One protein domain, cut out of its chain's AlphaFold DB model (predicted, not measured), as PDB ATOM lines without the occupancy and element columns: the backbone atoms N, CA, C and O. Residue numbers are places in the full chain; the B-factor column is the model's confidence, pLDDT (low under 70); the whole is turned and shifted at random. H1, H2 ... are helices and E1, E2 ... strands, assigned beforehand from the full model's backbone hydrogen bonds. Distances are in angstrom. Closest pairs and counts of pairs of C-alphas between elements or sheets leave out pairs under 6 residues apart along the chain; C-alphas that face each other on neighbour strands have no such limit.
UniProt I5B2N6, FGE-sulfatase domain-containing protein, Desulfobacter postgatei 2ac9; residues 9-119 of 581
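Overview. This is residues 9 to 119 of the 581 residues of the protein "FGE-sulfatase domain-containing protein" of Desulfobacter postgatei 2ac9 (UniProt I5B2N6). What does the model look like? A long helix, H5, runs along one side, and the helices H1, H2 and H4 lie across it; the small strand hairpin E1 and E2 sits near the middle, its strand E1 next to both H5 and H1. H6 lies at one end of the long axis and H3 off to the side, and neither touches a helix. What is it made of? The printed part has 111 residues, with six named helices and two named strands in the order H1 H2 H3 H4 H5 E1 E2 H6; the sheet, E1 - E2, is antiparallel and the class is mostly helix. It is compact, with a radius of gyration of the C-alphas of 14.3 A, yet elongated, spanning 48 by 29 by 22 A.

Along the chain. Where are the strands? E1 is residues 99 to 101 and E2 residues 107 to 109, each 7.2 A long; C-alpha 99 is at (210.709, 168.164, 177.892). Where are the helices? H5, residues 65 to 91, is 39.0 A long and starts with C-alpha 65 at (205.378, 153.452, 150.800). H1 is residues 9 to 17, 12.2 A; H2 is 25 to 34, 14.2 A; H3 is 41 to 45, 6.3 A; H4 is 51 to 59, 12.1 A. H6, residues 111 to 119, is 11.9 A long and ends with C-alpha 119 at (203.114, 169.425, 194.407).

Arrangement. How do the strands pair? E1 and E2 form an antiparallel hairpin at 135 degrees, with N 100 and O 108 at 2.8 A and N 108 and O 100 at 2.9 A, both within hydrogen-bond range. What is near E1? Its closest C-alphas to H5 are those of Arg 100 and Asn 83, 5.8 A apart, and to H1 those of Ile 99 and Ile 11, 7.1 A. How do the helices meet? H1 and H2 touch as a helical hairpin at a shallow tilt of 9 degrees, opposite ways, closest at C-alphas 15 and 30, 6.9 A. H2 and H4 touch at a steep tilt of 46 degrees, opposite ways, with C-alphas 28 and 58 closest at 5.6 A. With residues 68 to 75 alone, H5 touches H4 about perpendicular, at 88 degrees, with C-alphas 52 and 68 closest at 6.6 A. What do the helix backbones show? Every O i to N i+4 pair is within hydrogen-bond range in H1, H2, H3, H4 and H6, and 21 of 23 in H5.

Size, cuts and confidence. How large is it? The two C-alphas farthest apart, of Asp 64 and Gln 119, are 48.2 A apart. Is it unbroken? The printed part has no cut, and no link is long. H5 has a kink of 37 degrees near residue 73. Where is confidence low? The mean pLDDT of the printed part is 88.1, and residues 117 to 119 are under 70.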
ATOM      1  N   SER A   9     209.862 178.802 173.960       88.25
ATOM      2  CA  SER A   9     211.240 179.101 174.353       88.25
ATOM      3  C   SER A   9     211.949 177.901 174.978       88.25
ATOM      4  O   SER A   9     213.104 177.658 174.637       88.25
ATOM      5  N   GLY A  10     211.265 177.129 175.825       89.50
ATOM      6  CA  GLY A  10     211.808 175.933 176.469       89.50
ATOM      7  C   GLY A  10     212.151 174.848 175.454       89.50
ATOM      8  O   GLY A  10     213.257 174.306 175.471       89.50
ATOM      9  N   ILE A  11     211.260 174.592 174.488       91.62
ATOM     10  CA  ILE A  11     211.527 173.643 173.395       91.62
ATOM     11  C   ILE A  11     212.739 174.095 172.567       91.62
ATOM     12  O   ILE A  11     213.620 173.287 172.262       91.62
ATOM     13  N   ALA A  12     212.813 175.383 172.218       92.25
ATOM     14  CA  ALA A  12     213.925 175.928 171.444       92.25
ATOM     15  C   ALA A  12     215.267 175.794 172.188       92.25
ATOM     16  O   ALA A  12     216.245 175.318 171.607       92.25
ATOM     17  N   GLU A  13     215.298 176.151 173.473       93.06
ATOM     18  CA  GLU A  13     216.482 176.052 174.330       93.06
ATOM     19  C   GLU A  13     216.974 174.601 174.447       93.06
ATOM     20  O   GLU A  13     218.161 174.317 174.277       93.06
ATOM     21  N   VAL A  14     216.060 173.653 174.654       93.19
ATOM     22  CA  VAL A  14     216.396 172.229 174.760       93.19
ATOM     23  C   VAL A  14     216.955 171.675 173.451       93.19
ATOM     24  O   VAL A  14     217.929 170.918 173.466       93.19
ATOM     25  N   ILE A  15     216.396 172.075 172.306       94.00
ATOM     26  CA  ILE A  15     216.914 171.680 170.989       94.00
ATOM     27  C   ILE A  15     218.333 172.215 170.764       94.00
ATOM     28  O   ILE A  15     219.170 171.506 170.196       94.00
ATOM     29  N   GLU A  16     218.634 173.435 171.212       93.38
ATOM     30  CA  GLU A  16     219.996 173.976 171.165       93.38
ATOM     31  C   GLU A  16     220.944 173.206 172.095       93.38
ATOM     32  O   GLU A  16     222.044 172.824 171.679       93.38
ATOM     33  N   ASN A  17     220.492 172.882 173.308       94.25
ATOM     34  CA  ASN A  17     221.269 172.148 174.307       94.25
ATOM     35  C   ASN A  17     221.557 170.689 173.913       94.25
ATOM     36  O   ASN A  17     222.594 170.146 174.301       94.25
ATOM     37  N   LEU A  18     220.706 170.058 173.090       93.50
ATOM     38  CA  LEU A  18     220.981 168.734 172.509       93.50
ATOM     39  C   LEU A  18     222.251 168.731 171.647       93.50
ATOM     40  O   LEU A  18     222.895 167.688 171.509       93.50
ATOM     41  N   ASN A  19     222.619 169.888 171.080       92.19
ATOM     42  CA  ASN A  19     223.863 170.108 170.341       92.19
ATOM     43  C   ASN A  19     224.149 169.020 169.285       92.19
ATOM     44  O   ASN A  19     225.281 168.558 169.095       92.19
ATOM     45  N   TYR A  20     223.099 168.557 168.604       95.50
ATOM     46  CA  TYR A  20     223.240 167.569 167.547       95.50
ATOM     47  C   TYR A  20     223.988 168.150 166.349       95.50
ATOM     48  O   TYR A  20     223.870 169.325 166.006       95.50
ATOM     49  N   ARG A  21     224.758 167.298 165.662       92.62
ATOM     50  CA  ARG A  21     225.458 167.707 164.441       92.62
ATOM     51  C   ARG A  21     224.423 168.178 163.402       92.62
ATOM     52  O   ARG A  21     223.540 167.375 163.076       92.62
ATOM     53  N   PRO A  22     224.571 169.387 162.824       91.94
ATOM     54  CA  PRO A  22     223.651 169.892 161.810       91.94
ATOM     55  C   PRO A  22     223.485 168.913 160.646       91.94
ATOM     56  O   PRO A  22     224.473 168.410 160.099       91.94
ATOM     57  N   GLY A  23     222.236 168.616 160.292       85.94
ATOM     58  CA  GLY A  23     221.876 167.675 159.229       85.94
ATOM     59  C   GLY A  23     221.988 166.193 159.604       85.94
ATOM     60  O   GLY A  23     221.752 165.336 158.750       85.94
ATOM     61  N   SER A  24     222.335 165.860 160.854       93.12
ATOM     62  CA  SER A  24     222.229 164.486 161.354       93.12
ATOM     63  C   SER A  24     220.769 164.030 161.427       93.12
ATOM     64  O   SER A  24     219.853 164.843 161.489       93.12
ATOM     65  N   VAL A  25     220.539 162.715 161.455       92.25
ATOM     66  CA  VAL A  25     219.183 162.139 161.536       92.25
ATOM     67  C   VAL A  25     218.440 162.631 162.788       92.25
ATOM     68  O   VAL A  25     217.259 162.950 162.705       92.25
ATOM     69  N   LYS A  26     219.142 162.758 163.923       93.31
ATOM     70  CA  LYS A  26     218.588 163.299 165.172       93.31
ATOM     71  C   LYS A  26     218.269 164.796 165.074       93.31
ATOM     72  O   LYS A  26     217.182 165.194 165.466       93.31
ATOM     73  N   ASP A  27     219.172 165.596 164.496       94.25
ATOM     74  CA  ASP A  27     218.960 167.036 164.261       94.25
ATOM     75  C   ASP A  27     217.768 167.294 163.323       94.25
ATOM     76  O   ASP A  27     216.890 168.094 163.638       94.25
ATOM     77  N   LYS A  28     217.678 166.548 162.213       93.38
ATOM     78  CA  LYS A  28     216.534 166.612 161.291       93.38
ATOM     79  C   LYS A  28     215.218 166.238 161.977       93.38
ATOM     80  O   LYS A  28     214.200 166.846 161.671       93.38
ATOM     81  N   ALA A  29     215.231 165.264 162.887       92.81
ATOM     82  CA  ALA A  29     214.032 164.834 163.600       92.81
ATOM     83  C   ALA A  29     213.518 165.902 164.569       92.81
ATOM     84  O   ALA A  29     212.367 166.312 164.456       92.81
ATOM     85  N   VAL A  30     214.367 166.402 165.475       94.62
ATOM     86  CA  VAL A  30     213.935 167.400 166.471       94.62
ATOM     87  C   VAL A  30     213.536 168.721 165.820       94.62
ATOM     88  O   VAL A  30     212.529 169.305 166.205       94.62
ATOM     89  N   ARG A  31     214.251 169.163 164.774       93.25
ATOM     90  CA  ARG A  31     213.894 170.381 164.027       93.25
ATOM     91  C   ARG A  31     212.675 170.191 163.127       93.25
ATOM     92  O   ARG A  31     211.923 171.139 162.942       93.25
ATOM     93  N   GLY A  32     212.485 168.992 162.573       91.06
ATOM     94  CA  GLY A  32     211.306 168.647 161.779       91.06
ATOM     95  C   GLY A  32     210.033 168.677 162.620       91.06
ATOM     96  O   GLY A  32     209.050 169.276 162.205       91.06
ATOM     97  N   ILE A  33     210.088 168.127 163.835       93.44
ATOM     98  CA  ILE A  33     208.987 168.192 164.807       93.44
ATOM     99  C   ILE A  33     208.771 169.633 165.286       93.44
ATOM    100  O   ILE A  33     207.648 170.123 165.275       93.44
ATOM    101  N   PHE A  34     209.845 170.354 165.628       94.06
ATOM    102  CA  PHE A  34     209.755 171.748 166.073       94.06
ATOM    103  C   PHE A  34     209.130 172.687 165.031       94.06
ATOM    104  O   PHE A  34     208.469 173.649 165.395       94.06
ATOM    105  N   ALA A  35     209.271 172.393 163.734       92.31
ATOM    106  CA  ALA A  35     208.691 173.204 162.664       92.31
ATOM    107  C   ALA A  35     207.150 173.273 162.685       92.31
ATOM    108  O   ALA A  35     206.585 174.168 162.061       92.31
ATOM    109  N   TYR A  36     206.479 172.359 163.392       90.12
ATOM    110  CA  TYR A  36     205.027 172.401 163.585       90.12
ATOM    111  C   TYR A  36     204.599 173.431 164.646       90.12
ATOM    112  O   TYR A  36     203.444 173.851 164.652       90.12
ATOM    113  N   TYR A  37     205.519 173.896 165.497       90.44
ATOM    114  CA  TYR A  37     205.252 174.867 166.556       90.44
ATOM    115  C   TYR A  37     205.444 176.302 166.046       90.44
ATOM    116  O   TYR A  37     206.526 176.882 166.139       90.44
ATOM    117  N   VAL A  38     204.384 176.873 165.468       86.00
ATOM    118  CA  VAL A  38     204.416 178.211 164.844       86.00
ATOM    119  C   VAL A  38     204.241 179.338 165.874       86.00
ATOM    120  O   VAL A  38     204.719 180.452 165.661       86.00
ATOM    121  N   SER A  39     203.563 179.056 166.989       86.88
ATOM    122  CA  SER A  39     203.245 180.006 168.066       86.88
ATOM    123  C   SER A  39     203.083 179.280 169.407       86.88
ATOM    124  O   SER A  39     203.011 178.054 169.424       86.88
ATOM    125  N   GLU A  40     202.990 180.016 170.519       81.56
ATOM    126  CA  GLU A  40     202.682 179.428 171.839       81.56
ATOM    127  C   GLU A  40     201.332 178.683 171.830       81.56
ATOM    128  O   GLU A  40     201.225 177.595 172.389       81.56
ATOM    129  N   ASP A  41     200.340 179.176 171.080       80.75
ATOM    130  CA  ASP A  41     199.041 178.502 170.910       80.75
ATOM    131  C   ASP A  41     199.190 177.110 170.264       80.75
ATOM    132  O   ASP A  41     198.392 176.203 170.504       80.75
ATOM    133  N   SER A  42     200.254 176.898 169.476       83.19
ATOM    134  CA  SER A  42     200.548 175.600 168.860       83.19
ATOM    135  C   SER A  42     200.890 174.527 169.893       83.19
ATOM    136  O   SER A  42     200.675 173.352 169.617       83.19
ATOM    137  N   ILE A  43     201.377 174.898 171.082       81.50
ATOM    138  CA  ILE A  43     201.692 173.942 172.153       81.50
ATOM    139  C   ILE A  43     200.421 173.273 172.672       81.50
ATOM    140  O   ILE A  43     200.433 172.086 172.976       81.50
ATOM    141  N   GLN A  44     199.317 174.019 172.730       76.06
ATOM    142  CA  GLN A  44     198.029 173.503 173.191       76.06
ATOM    143  C   GLN A  44     197.220 172.865 172.056       76.06
ATOM    144  O   GLN A  44     196.462 171.930 172.295       76.06
ATOM    145  N   ALA A  45     197.382 173.351 170.821       80.69
ATOM    146  CA  ALA A  45     196.625 172.864 169.670       80.69
ATOM    147  C   ALA A  45     197.186 171.572 169.039       80.69
ATOM    148  O   ALA A  45     196.445 170.840 168.381       80.69
ATOM    149  N   LEU A  46     198.485 171.281 169.189       84.75
ATOM    150  CA  LEU A  46     199.119 170.102 168.584       84.75
ATOM    151  C   LEU A  46     198.943 168.852 169.455       84.75
ATOM    152  O   LEU A  46     199.723 168.607 170.370       84.75
ATOM    153  N   SER A  47     197.966 168.009 169.115       83.56
ATOM    154  CA  SER A  47     197.749 166.714 169.780       83.56
ATOM    155  C   SER A  47     198.600 165.575 169.202       83.56
ATOM    156  O   SER A  47     198.989 164.649 169.916       83.56
ATOM    157  N   SER A  48     198.911 165.621 167.903       90.75
ATOM    158  CA  SER A  48     199.766 164.639 167.231       90.75
ATOM    159  C   SER A  48     200.368 165.186 165.939       90.75
ATOM    160  O   SER A  48     199.795 166.059 165.287       90.75
ATOM    161  N   ILE A  49     201.523 164.647 165.549       91.62
ATOM    162  CA  ILE A  49     202.141 164.904 164.248       91.62
ATOM    163  C   ILE A  49     202.285 163.571 163.514       91.62
ATOM    164  O   ILE A  49     202.831 162.603 164.054       91.62
ATOM    165  N   ASP A  50     201.815 163.524 162.264       91.31
ATOM    166  CA  ASP A  50     201.913 162.337 161.412       91.31
ATOM    167  C   ASP A  50     203.374 161.877 161.266       91.31
ATOM    168  O   ASP A  50     204.231 162.561 160.691       91.31
ATOM    169  N   GLY A  51     203.651 160.674 161.773       87.62
ATOM    170  CA  GLY A  51     204.985 160.084 161.763       87.62
ATOM    171  C   GLY A  51     205.519 159.853 160.350       87.62
ATOM    172  O   GLY A  51     206.722 159.992 160.125       87.62
ATOM    173  N   ASP A  52     204.652 159.564 159.376       90.06
ATOM    174  CA  ASP A  52     205.081 159.359 157.992       90.06
ATOM    175  C   ASP A  52     205.562 160.671 157.359       90.06
ATOM    176  O   ASP A  52     206.547 160.679 156.619       90.06
ATOM    177  N   SER A  53     204.919 161.797 157.676       88.31
ATOM    178  CA  SER A  53     205.357 163.134 157.256       88.31
ATOM    179  C   SER A  53     206.748 163.478 157.795       88.31
ATOM    180  O   SER A  53     207.623 163.901 157.031       88.31
ATOM    181  N   ILE A  54     207.012 163.179 159.069       89.00
ATOM    182  CA  ILE A  54     208.338 163.355 159.677       89.00
ATOM    183  C   ILE A  54     209.370 162.415 159.021       89.00
ATOM    184  O   ILE A  54     210.480 162.832 158.682       89.00
ATOM    185  N   ILE A  55     209.008 161.152 158.771       90.06
ATOM    186  CA  ILE A  55     209.871 160.163 158.103       90.06
ATOM    187  C   ILE A  55     210.273 160.635 156.696       90.06
ATOM    188  O   ILE A  55     211.451 160.536 156.328       90.06
ATOM    189  N   ARG A  56     209.324 161.176 155.919       89.81
ATOM    190  CA  ARG A  56     209.593 161.742 154.587       89.81
ATOM    191  C   ARG A  56     210.639 162.853 154.661       89.81
ATOM    192  O   ARG A  56     211.559 162.866 153.846       89.81
ATOM    193  N   GLN A  57     210.538 163.732 155.656       86.75
ATOM    194  CA  GLN A  57     211.458 164.854 155.840       86.75
ATOM    195  C   GLN A  57     212.854 164.411 156.310       86.75
ATOM    196  O   GLN A  57     213.864 164.919 155.822       86.75
ATOM    197  N   ILE A  58     212.938 163.446 157.232       90.62
ATOM    198  CA  ILE A  58     214.218 162.976 157.786       90.62
ATOM    199  C   ILE A  58     215.041 162.218 156.736       90.62
ATOM    200  O   ILE A  58     216.248 162.459 156.602       90.62
ATOM    201  N   TRP A  59     214.409 161.278 156.021       89.75
ATOM    202  CA  TRP A  59     215.098 160.341 155.121       89.75
ATOM    203  C   TRP A  59     214.933 160.645 153.629       89.75
ATOM    204  O   TRP A  59     215.488 159.901 152.824       89.75
ATOM    205  N   GLU A  60     214.209 161.707 153.258       87.88
ATOM    206  CA  GLU A  60     214.030 162.158 151.865       87.88
ATOM    207  C   GLU A  60     213.524 161.028 150.942       87.88
ATOM    208  O   GLU A  60     213.921 160.897 149.785       87.88
ATOM    209  N   VAL A  61     212.650 160.165 151.473       86.31
ATOM    210  CA  VAL A  61     212.185 158.939 150.795       86.31
ATOM    211  C   VAL A  61     211.071 159.174 149.765       86.31
ATOM    212  O   VAL A  61     210.734 158.244 149.032       86.31
ATOM    213  N   GLY A  62     210.530 160.396 149.672       84.44
ATOM    214  CA  GLY A  62     209.351 160.708 148.853       84.44
ATOM    215  C   GLY A  62     208.117 159.913 149.299       84.44
ATOM    216  O   GLY A  62     208.051 159.481 150.445       84.44
ATOM    217  N   ASP A  63     207.172 159.663 148.391       85.75
ATOM    218  CA  ASP A  63     205.954 158.871 148.664       85.75
ATOM    219  C   ASP A  63     206.134 157.358 148.441       85.75
ATOM    220  O   ASP A  63     205.187 156.620 148.168       85.75
ATOM    221  N   ASP A  64     207.369 156.866 148.557       88.06
ATOM    222  CA  ASP A  64     207.671 155.441 148.456       88.06
ATOM    223  C   ASP A  64     207.221 154.710 149.730       88.06
ATOM    224  O   ASP A  64     207.941 154.639 150.733       88.06
ATOM    225  N   TYR A  65     206.011 154.146 149.679       85.38
ATOM    226  CA  TYR A  65     205.378 153.452 150.800       85.38
ATOM    227  C   TYR A  65     206.254 152.342 151.403       85.38
ATOM    228  O   TYR A  65     206.312 152.189 152.625       85.38
ATOM    229  N   ALA A  66     206.988 151.588 150.577       83.06
ATOM    230  CA  ALA A  66     207.844 150.507 151.059       83.06
ATOM    231  C   ALA A  66     209.025 151.049 151.881       83.06
ATOM    232  O   ALA A  66     209.365 150.495 152.932       83.06
ATOM    233  N   LYS A  67     209.620 152.167 151.448       85.50
ATOM    234  CA  LYS A  67     210.687 152.842 152.201       85.50
ATOM    235  C   LYS A  67     210.164 153.497 153.474       85.50
ATOM    236  O   LYS A  67     210.824 153.375 154.503       85.50
ATOM    237  N   ILE A  68     208.995 154.139 153.431       86.44
ATOM    238  CA  ILE A  68     208.353 154.735 154.615       86.44
ATOM    239  C   ILE A  68     208.093 153.648 155.665       86.44
ATOM    240  O   ILE A  68     208.570 153.761 156.797       86.44
ATOM    241  N   LYS A  69     207.463 152.534 155.268       85.44
ATOM    242  CA  LYS A  69     207.186 151.390 156.152       85.44
ATOM    243  C   LYS A  69     208.461 150.848 156.808       85.44
ATOM    244  O   LYS A  69     208.488 150.643 158.018       85.44
ATOM    245  N   PHE A  70     209.542 150.676 156.043       84.06
ATOM    246  CA  PHE A  70     210.828 150.213 156.582       84.06
ATOM    247  C   PHE A  70     211.471 151.219 157.558       84.06
ATOM    248  O   PHE A  70     212.192 150.841 158.486       84.06
ATOM    249  N   LYS A  71     211.229 152.521 157.374       88.69
ATOM    250  CA  LYS A  71     211.785 153.576 158.231       88.69
ATOM    251  C   LYS A  71     211.007 153.808 159.527       88.69
ATOM    252  O   LYS A  71     211.627 154.295 160.465       88.69
ATOM    253  N   ARG A  72     209.753 153.355 159.658       86.31
ATOM    254  CA  ARG A  72     208.977 153.452 160.916       86.31
ATOM    255  C   ARG A  72     209.683 152.807 162.119       86.31
ATOM    256  O   ARG A  72     209.821 153.444 163.160       86.31
ATOM    257  N   ARG A  73     210.241 151.598 161.960       76.44
ATOM    258  CA  ARG A  73     211.012 150.921 163.031       76.44
ATOM    259  C   ARG A  73     212.268 151.708 163.425       76.44
ATOM    260  O   ARG A  73     212.575 151.854 164.604       76.44
ATOM    261  N   ASN A  74     212.957 152.274 162.433       86.25
ATOM    262  CA  ASN A  74     214.127 153.126 162.654       86.25
ATOM    263  C   ASN A  74     213.752 154.449 163.346       86.25
ATOM    264  O   ASN A  74     214.538 154.965 164.136       86.25
ATOM    265  N   PHE A  75     212.561 154.985 163.070       89.81
ATOM    266  CA  PHE A  75     212.048 156.208 163.681       89.81
ATOM    267  C   PHE A  75     211.695 156.020 165.160       89.81
ATOM    268  O   PHE A  75     212.110 156.832 165.976       89.81
ATOM    269  N   SER A  76     211.059 154.908 165.541       85.81
ATOM    270  CA  SER A  76     210.823 154.580 166.959       85.81
ATOM    271  C   SER A  76     212.138 154.457 167.756       85.81
ATOM    272  O   SER A  76     212.299 155.071 168.815       85.81
ATOM    273  N   SER A  77     213.142 153.767 167.196       88.81
ATOM    274  CA  SER A  77     214.480 153.681 167.809       88.81
ATOM    275  C   SER A  77     215.173 155.049 167.903       88.81
ATOM    276  O   SER A  77     215.861 155.344 168.882       88.81
ATOM    277  N   LEU A  78     214.978 155.909 166.899       92.25
ATOM    278  CA  LEU A  78     215.491 157.276 166.893       92.25
ATOM    279  C   LEU A  78     214.854 158.124 168.002       92.25
ATOM    280  O   LEU A  78     215.599 158.771 168.737       92.25
ATOM    281  N   LYS A  79     213.521 158.084 168.160       93.62
ATOM    282  CA  LYS A  79     212.793 158.779 169.239       93.62
ATOM    283  C   LYS A  79     213.298 158.349 170.614       93.62
ATOM    284  O   LYS A  79     213.662 159.197 171.421       93.62
ATOM    285  N   SER A  80     213.434 157.040 170.832       90.12
ATOM    286  CA  SER A  80     213.977 156.484 172.081       90.12
ATOM    287  C   SER A  80     215.381 157.019 172.381       90.12
ATOM    288  O   SER A  80     215.692 157.406 173.506       90.12
ATOM    289  N   SER A  81     216.233 157.103 171.356       94.50
ATOM    290  CA  SER A  81     217.582 157.649 171.498       94.50
ATOM    291  C   SER A  81     217.602 159.159 171.771       94.50
ATOM    292  O   SER A  81     218.496 159.620 172.475       94.50
ATOM    293  N   ILE A  82     216.647 159.925 171.231       95.75
ATOM    294  CA  ILE A  82     216.496 161.361 171.514       95.75
ATOM    295  C   ILE A  82     215.993 161.570 172.948       95.75
ATOM    296  O   ILE A  82     216.589 162.348 173.685       95.75
ATOM    297  N   ASN A  83     214.983 160.817 173.390       96.38
ATOM    298  CA  ASN A  83     214.475 160.878 174.765       96.38
ATOM    299  C   ASN A  83     215.547 160.520 175.805       96.38
ATOM    300  O   ASN A  83     215.628 161.150 176.857       96.38
ATOM    301  N   ALA A  84     216.429 159.564 175.498       93.56
ATOM    302  CA  ALA A  84     217.574 159.258 176.353       93.56
ATOM    303  C   ALA A  84     218.562 160.435 176.480       93.56
ATOM    304  O   ALA A  84     219.181 160.603 177.532       93.56
ATOM    305  N   ASP A  85     218.723 161.248 175.432       94.94
ATOM    306  CA  ASP A  85     219.561 162.449 175.471       94.94
ATOM    307  C   ASP A  85     218.854 163.600 176.213       94.94
ATOM    308  O   ASP A  85     219.481 164.255 177.043       94.94
ATOM    309  N   LEU A  86     217.545 163.789 176.003       94.75
ATOM    310  CA  LEU A  86     216.716 164.770 176.721       94.75
ATOM    311  C   LEU A  86     216.714 164.531 178.237       94.75
ATOM    312  O   LEU A  86     216.904 165.466 179.016       94.75
ATOM    313  N   LYS A  87     216.620 163.265 178.658       91.75
ATOM    314  CA  LYS A  87     216.726 162.871 180.071       91.75
ATOM    315  C   LYS A  87     218.088 163.229 180.673       91.75
ATOM    316  O   LYS A  87     218.166 163.672 181.816       91.75
ATOM    317  N   LYS A  88     219.181 163.075 179.913       92.38
ATOM    318  CA  LYS A  88     220.520 163.503 180.361       92.38
ATOM    319  C   LYS A  88     220.620 165.022 180.473       92.38
ATOM    320  O   LYS A  88     221.312 165.508 181.361       92.38
ATOM    321  N   LEU A  89     219.966 165.776 179.588       92.62
ATOM    322  CA  LEU A  89     219.917 167.236 179.702       92.62
ATOM    323  C   LEU A  89     219.156 167.673 180.953       92.62
ATOM    324  O   LEU A  89     219.646 168.555 181.652       92.62
ATOM    325  N   PHE A  90     218.039 167.015 181.284       90.25
ATOM    326  CA  PHE A  90     217.292 167.294 182.516       90.25
ATOM    327  C   PHE A  90     218.161 167.065 183.757       90.25
ATOM    328  O   PHE A  90     218.311 167.959 184.586       90.25
ATOM    329  N   GLN A  91     218.863 165.928 183.815       89.19
ATOM    330  CA  GLN A  91     219.810 165.614 184.895       89.19
ATOM    331  C   GLN A  91     220.944 166.643 185.043       89.19
ATOM    332  O   GLN A  91     221.481 166.814 186.135       89.19
ATOM    333  N   ASN A  92     221.307 167.331 183.957       88.31
ATOM    334  CA  ASN A  92     222.337 168.371 183.942       88.31
ATOM    335  C   ASN A  92     221.766 169.798 184.074       88.31
ATOM    336  O   ASN A  92     222.528 170.758 183.972       88.31
ATOM    337  N   GLY A  93     220.452 169.955 184.272       86.62
ATOM    338  CA  GLY A  93     219.782 171.255 184.384       86.62
ATOM    339  C   GLY A  93     219.668 172.041 183.070       86.62
ATOM    340  O   GLY A  93     219.400 173.234 183.101       86.62
ATOM    341  N   LEU A  94     219.881 171.390 181.923       89.69
ATOM    342  CA  LEU A  94     219.817 171.981 180.575       89.69
ATOM    343  C   LEU A  94     218.494 171.674 179.844       89.69
ATOM    344  O   LEU A  94     218.364 171.918 178.646       89.69
ATOM    345  N   ASN A  95     217.532 171.099 180.561       90.12
ATOM    346  CA  ASN A  95     216.154 170.879 180.128       90.12
ATOM    347  C   ASN A  95     215.229 171.170 181.319       90.12
ATOM    348  O   ASN A  95     214.736 170.233 181.931       90.12
ATOM    349  N   PRO A  96     215.083 172.438 181.742       81.38
ATOM    350  CA  PRO A  96     214.456 172.786 183.023       81.38
ATOM    351  C   PRO A  96     212.967 172.421 183.107       81.38
ATOM    352  O   PRO A  96     212.461 172.204 184.202       81.38
ATOM    353  N   GLU A  97     212.291 172.323 181.962       86.75
ATOM    354  CA  GLU A  97     210.876 171.944 181.843       86.75
ATOM    355  C   GLU A  97     210.678 170.422 181.671       86.75
ATOM    356  O   GLU A  97     209.577 169.981 181.369       86.75
ATOM    357  N   ASP A  98     211.743 169.618 181.815       90.81
ATOM    358  CA  ASP A  98     211.767 168.162 181.580       90.81
ATOM    359  C   ASP A  98     211.004 167.735 180.309       90.81
ATOM    360  O   ASP A  98     210.130 166.867 180.308       90.81
ATOM    361  N   ILE A  99     211.324 168.397 179.197       92.88
ATOM    362  CA  ILE A  99     210.709 168.164 177.892       92.88
ATOM    363  C   ILE A  99     211.138 166.800 177.340       92.88
ATOM    364  O   ILE A  99     212.329 166.471 177.299       92.88
ATOM    365  N   ARG A 100     210.171 166.039 176.821       93.81
ATOM    366  CA  ARG A 100     210.340 164.769 176.103       93.81
ATOM    367  C   ARG A 100     209.583 164.763 174.773       93.81
ATOM    368  O   ARG A 100     208.642 165.525 174.581       93.81
ATOM    369  N   LEU A 101     209.951 163.854 173.870       93.44
ATOM    370  CA  LEU A 101     209.139 163.502 172.702       93.44
ATOM    371  C   LEU A 101     208.152 162.386 173.055       93.44
ATOM    372  O   LEU A 101     208.557 161.330 173.548       93.44
ATOM    373  N   THR A 102     206.874 162.604 172.768       92.12
ATOM    374  CA  THR A 102     205.783 161.651 173.017       92.12
ATOM    375  C   THR A 102     205.647 160.606 171.902       92.12
ATOM    376  O   THR A 102     206.294 160.675 170.845       92.12
ATOM    377  N   GLU A 103     204.767 159.623 172.109       88.06
ATOM    378  CA  GLU A 103     204.426 158.665 171.055       88.06
ATOM    379  C   GLU A 103     203.706 159.315 169.869       88.06
ATOM    380  O   GLU A 103     204.006 158.978 168.721       88.06
ATOM    381  N   SER A 104     202.901 160.345 170.135       91.25
ATOM    382  CA  SER A 104     202.224 161.190 169.144       91.25
ATOM    383  C   SER A 104     203.157 162.151 168.389       91.25
ATOM    384  O   SER A 104     202.693 162.987 167.617       91.25
ATOM    385  N   ASN A 105     204.476 162.025 168.575       93.06
ATOM    386  CA  ASN A 105     205.524 162.804 167.909       93.06
ATOM    387  C   ASN A 105     205.500 164.311 168.216       93.06
ATOM    388  O   ASN A 105     205.975 165.097 167.401       93.06
ATOM    389  N   VAL A 106     204.996 164.705 169.388       93.81
ATOM    390  CA  VAL A 106     205.002 166.089 169.896       93.81
ATOM    391  C   VAL A 106     205.938 166.216 171.104       93.81
ATOM    392  O   VAL A 106     206.259 165.217 171.751       93.81
ATOM    393  N   PHE A 107     206.411 167.426 171.398       93.12
ATOM    394  CA  PHE A 107     207.093 167.747 172.652       93.12
ATOM    395  C   PHE A 107     206.073 167.926 173.782       93.12
ATOM    396  O   PHE A 107     205.080 168.623 173.593       93.12
ATOM    397  N   ASP A 108     206.337 167.320 174.938       90.19
ATOM    398  CA  ASP A 108     205.556 167.491 176.171       90.19
ATOM    399  C   ASP A 108     206.468 167.365 177.404       90.19
ATOM    400  O   ASP A 108     207.571 166.825 177.307       90.19
ATOM    401  N   MET A 109     206.019 167.843 178.559       87.94
ATOM    402  CA  MET A 109     206.684 167.657 179.852       87.94
ATOM    403  C   MET A 109     206.497 166.220 180.368       87.94
ATOM    404  O   MET A 109     205.487 165.571 180.083       87.94
ATOM    405  N   THR A 110     207.453 165.693 181.139       85.94
ATOM    406  CA  THR A 110     207.275 164.405 181.832       85.94
ATOM    407  C   THR A 110     206.189 164.470 182.914       85.94
ATOM    408  O   THR A 110     205.934 165.514 183.515       85.94
ATOM    409  N   GLU A 111     205.584 163.322 183.220       79.06
ATOM    410  CA  GLU A 111     204.617 163.205 184.321       79.06
ATOM    411  C   GLU A 111     205.247 163.514 185.689       79.06
ATOM    412  O   GLU A 111     204.616 164.141 186.536       79.06
ATOM    413  N   ASP A 112     206.523 163.175 185.890       76.50
ATOM    414  CA  ASP A 112     207.254 163.506 187.120       76.50
ATOM    415  C   ASP A 112     207.386 165.026 187.314       76.50
ATOM    416  O   ASP A 112     207.198 165.540 188.420       76.50
ATOM    417  N   ALA A 113     207.661 165.771 186.238       76.44
ATOM    418  CA  ALA A 113     207.729 167.226 186.283       76.44
ATOM    419  C   ALA A 113     206.340 167.871 186.444       76.44
ATOM    420  O   ALA A 113     206.209 168.810 187.234       76.44
ATOM    421  N   LYS A 114     205.291 167.320 185.809       75.19
ATOM    422  CA  LYS A 114     203.885 167.719 186.045       75.19
ATOM    423  C   LYS A 114     203.505 167.555 187.515       75.19
ATOM    424  O   LYS A 114     203.025 168.503 188.137       75.19
ATOM    425  N   ASN A 115     203.801 166.397 188.099       71.06
ATOM    426  CA  ASN A 115     203.513 166.100 189.499       71.06
ATOM    427  C   ASN A 115     204.333 166.965 190.463       71.06
ATOM    428  O   ASN A 115     203.791 167.459 191.446       71.06
ATOM    429  N   SER A 116     205.611 167.221 190.170       70.31
ATOM    430  CA  SER A 116     206.458 168.126 190.962       70.31
ATOM    431  C   SER A 116     205.933 169.568 190.960       70.31
ATOM    432  O   SER A 116     205.869 170.214 192.008       70.31
ATOM    433  N   LEU A 117     205.480 170.072 189.807       64.94
ATOM    434  CA  LEU A 117     204.853 171.390 189.697       64.94
ATOM    435  C   LEU A 117     203.535 171.462 190.475       64.94
ATOM    436  O   LEU A 117     203.335 172.405 191.243       64.94
ATOM    437  N   LEU A 118     202.671 170.454 190.339       64.94
ATOM    438  CA  LEU A 118     201.420 170.358 191.097       64.94
ATOM    439  C   LEU A 118     201.670 170.259 192.604       64.94
ATOM    440  O   LEU A 118     200.971 170.904 193.386       64.94
ATOM    441  N   GLN A 119     202.701 169.522 193.014       64.75
ATOM    442  CA  GLN A 119     203.114 169.425 194.407       64.75
ATOM    443  C   GLN A 119     203.676 170.757 194.910       64.75
ATOM    444  O   GLN A 119     203.316 171.169 196.003       64.75
TER     445      GLN A 119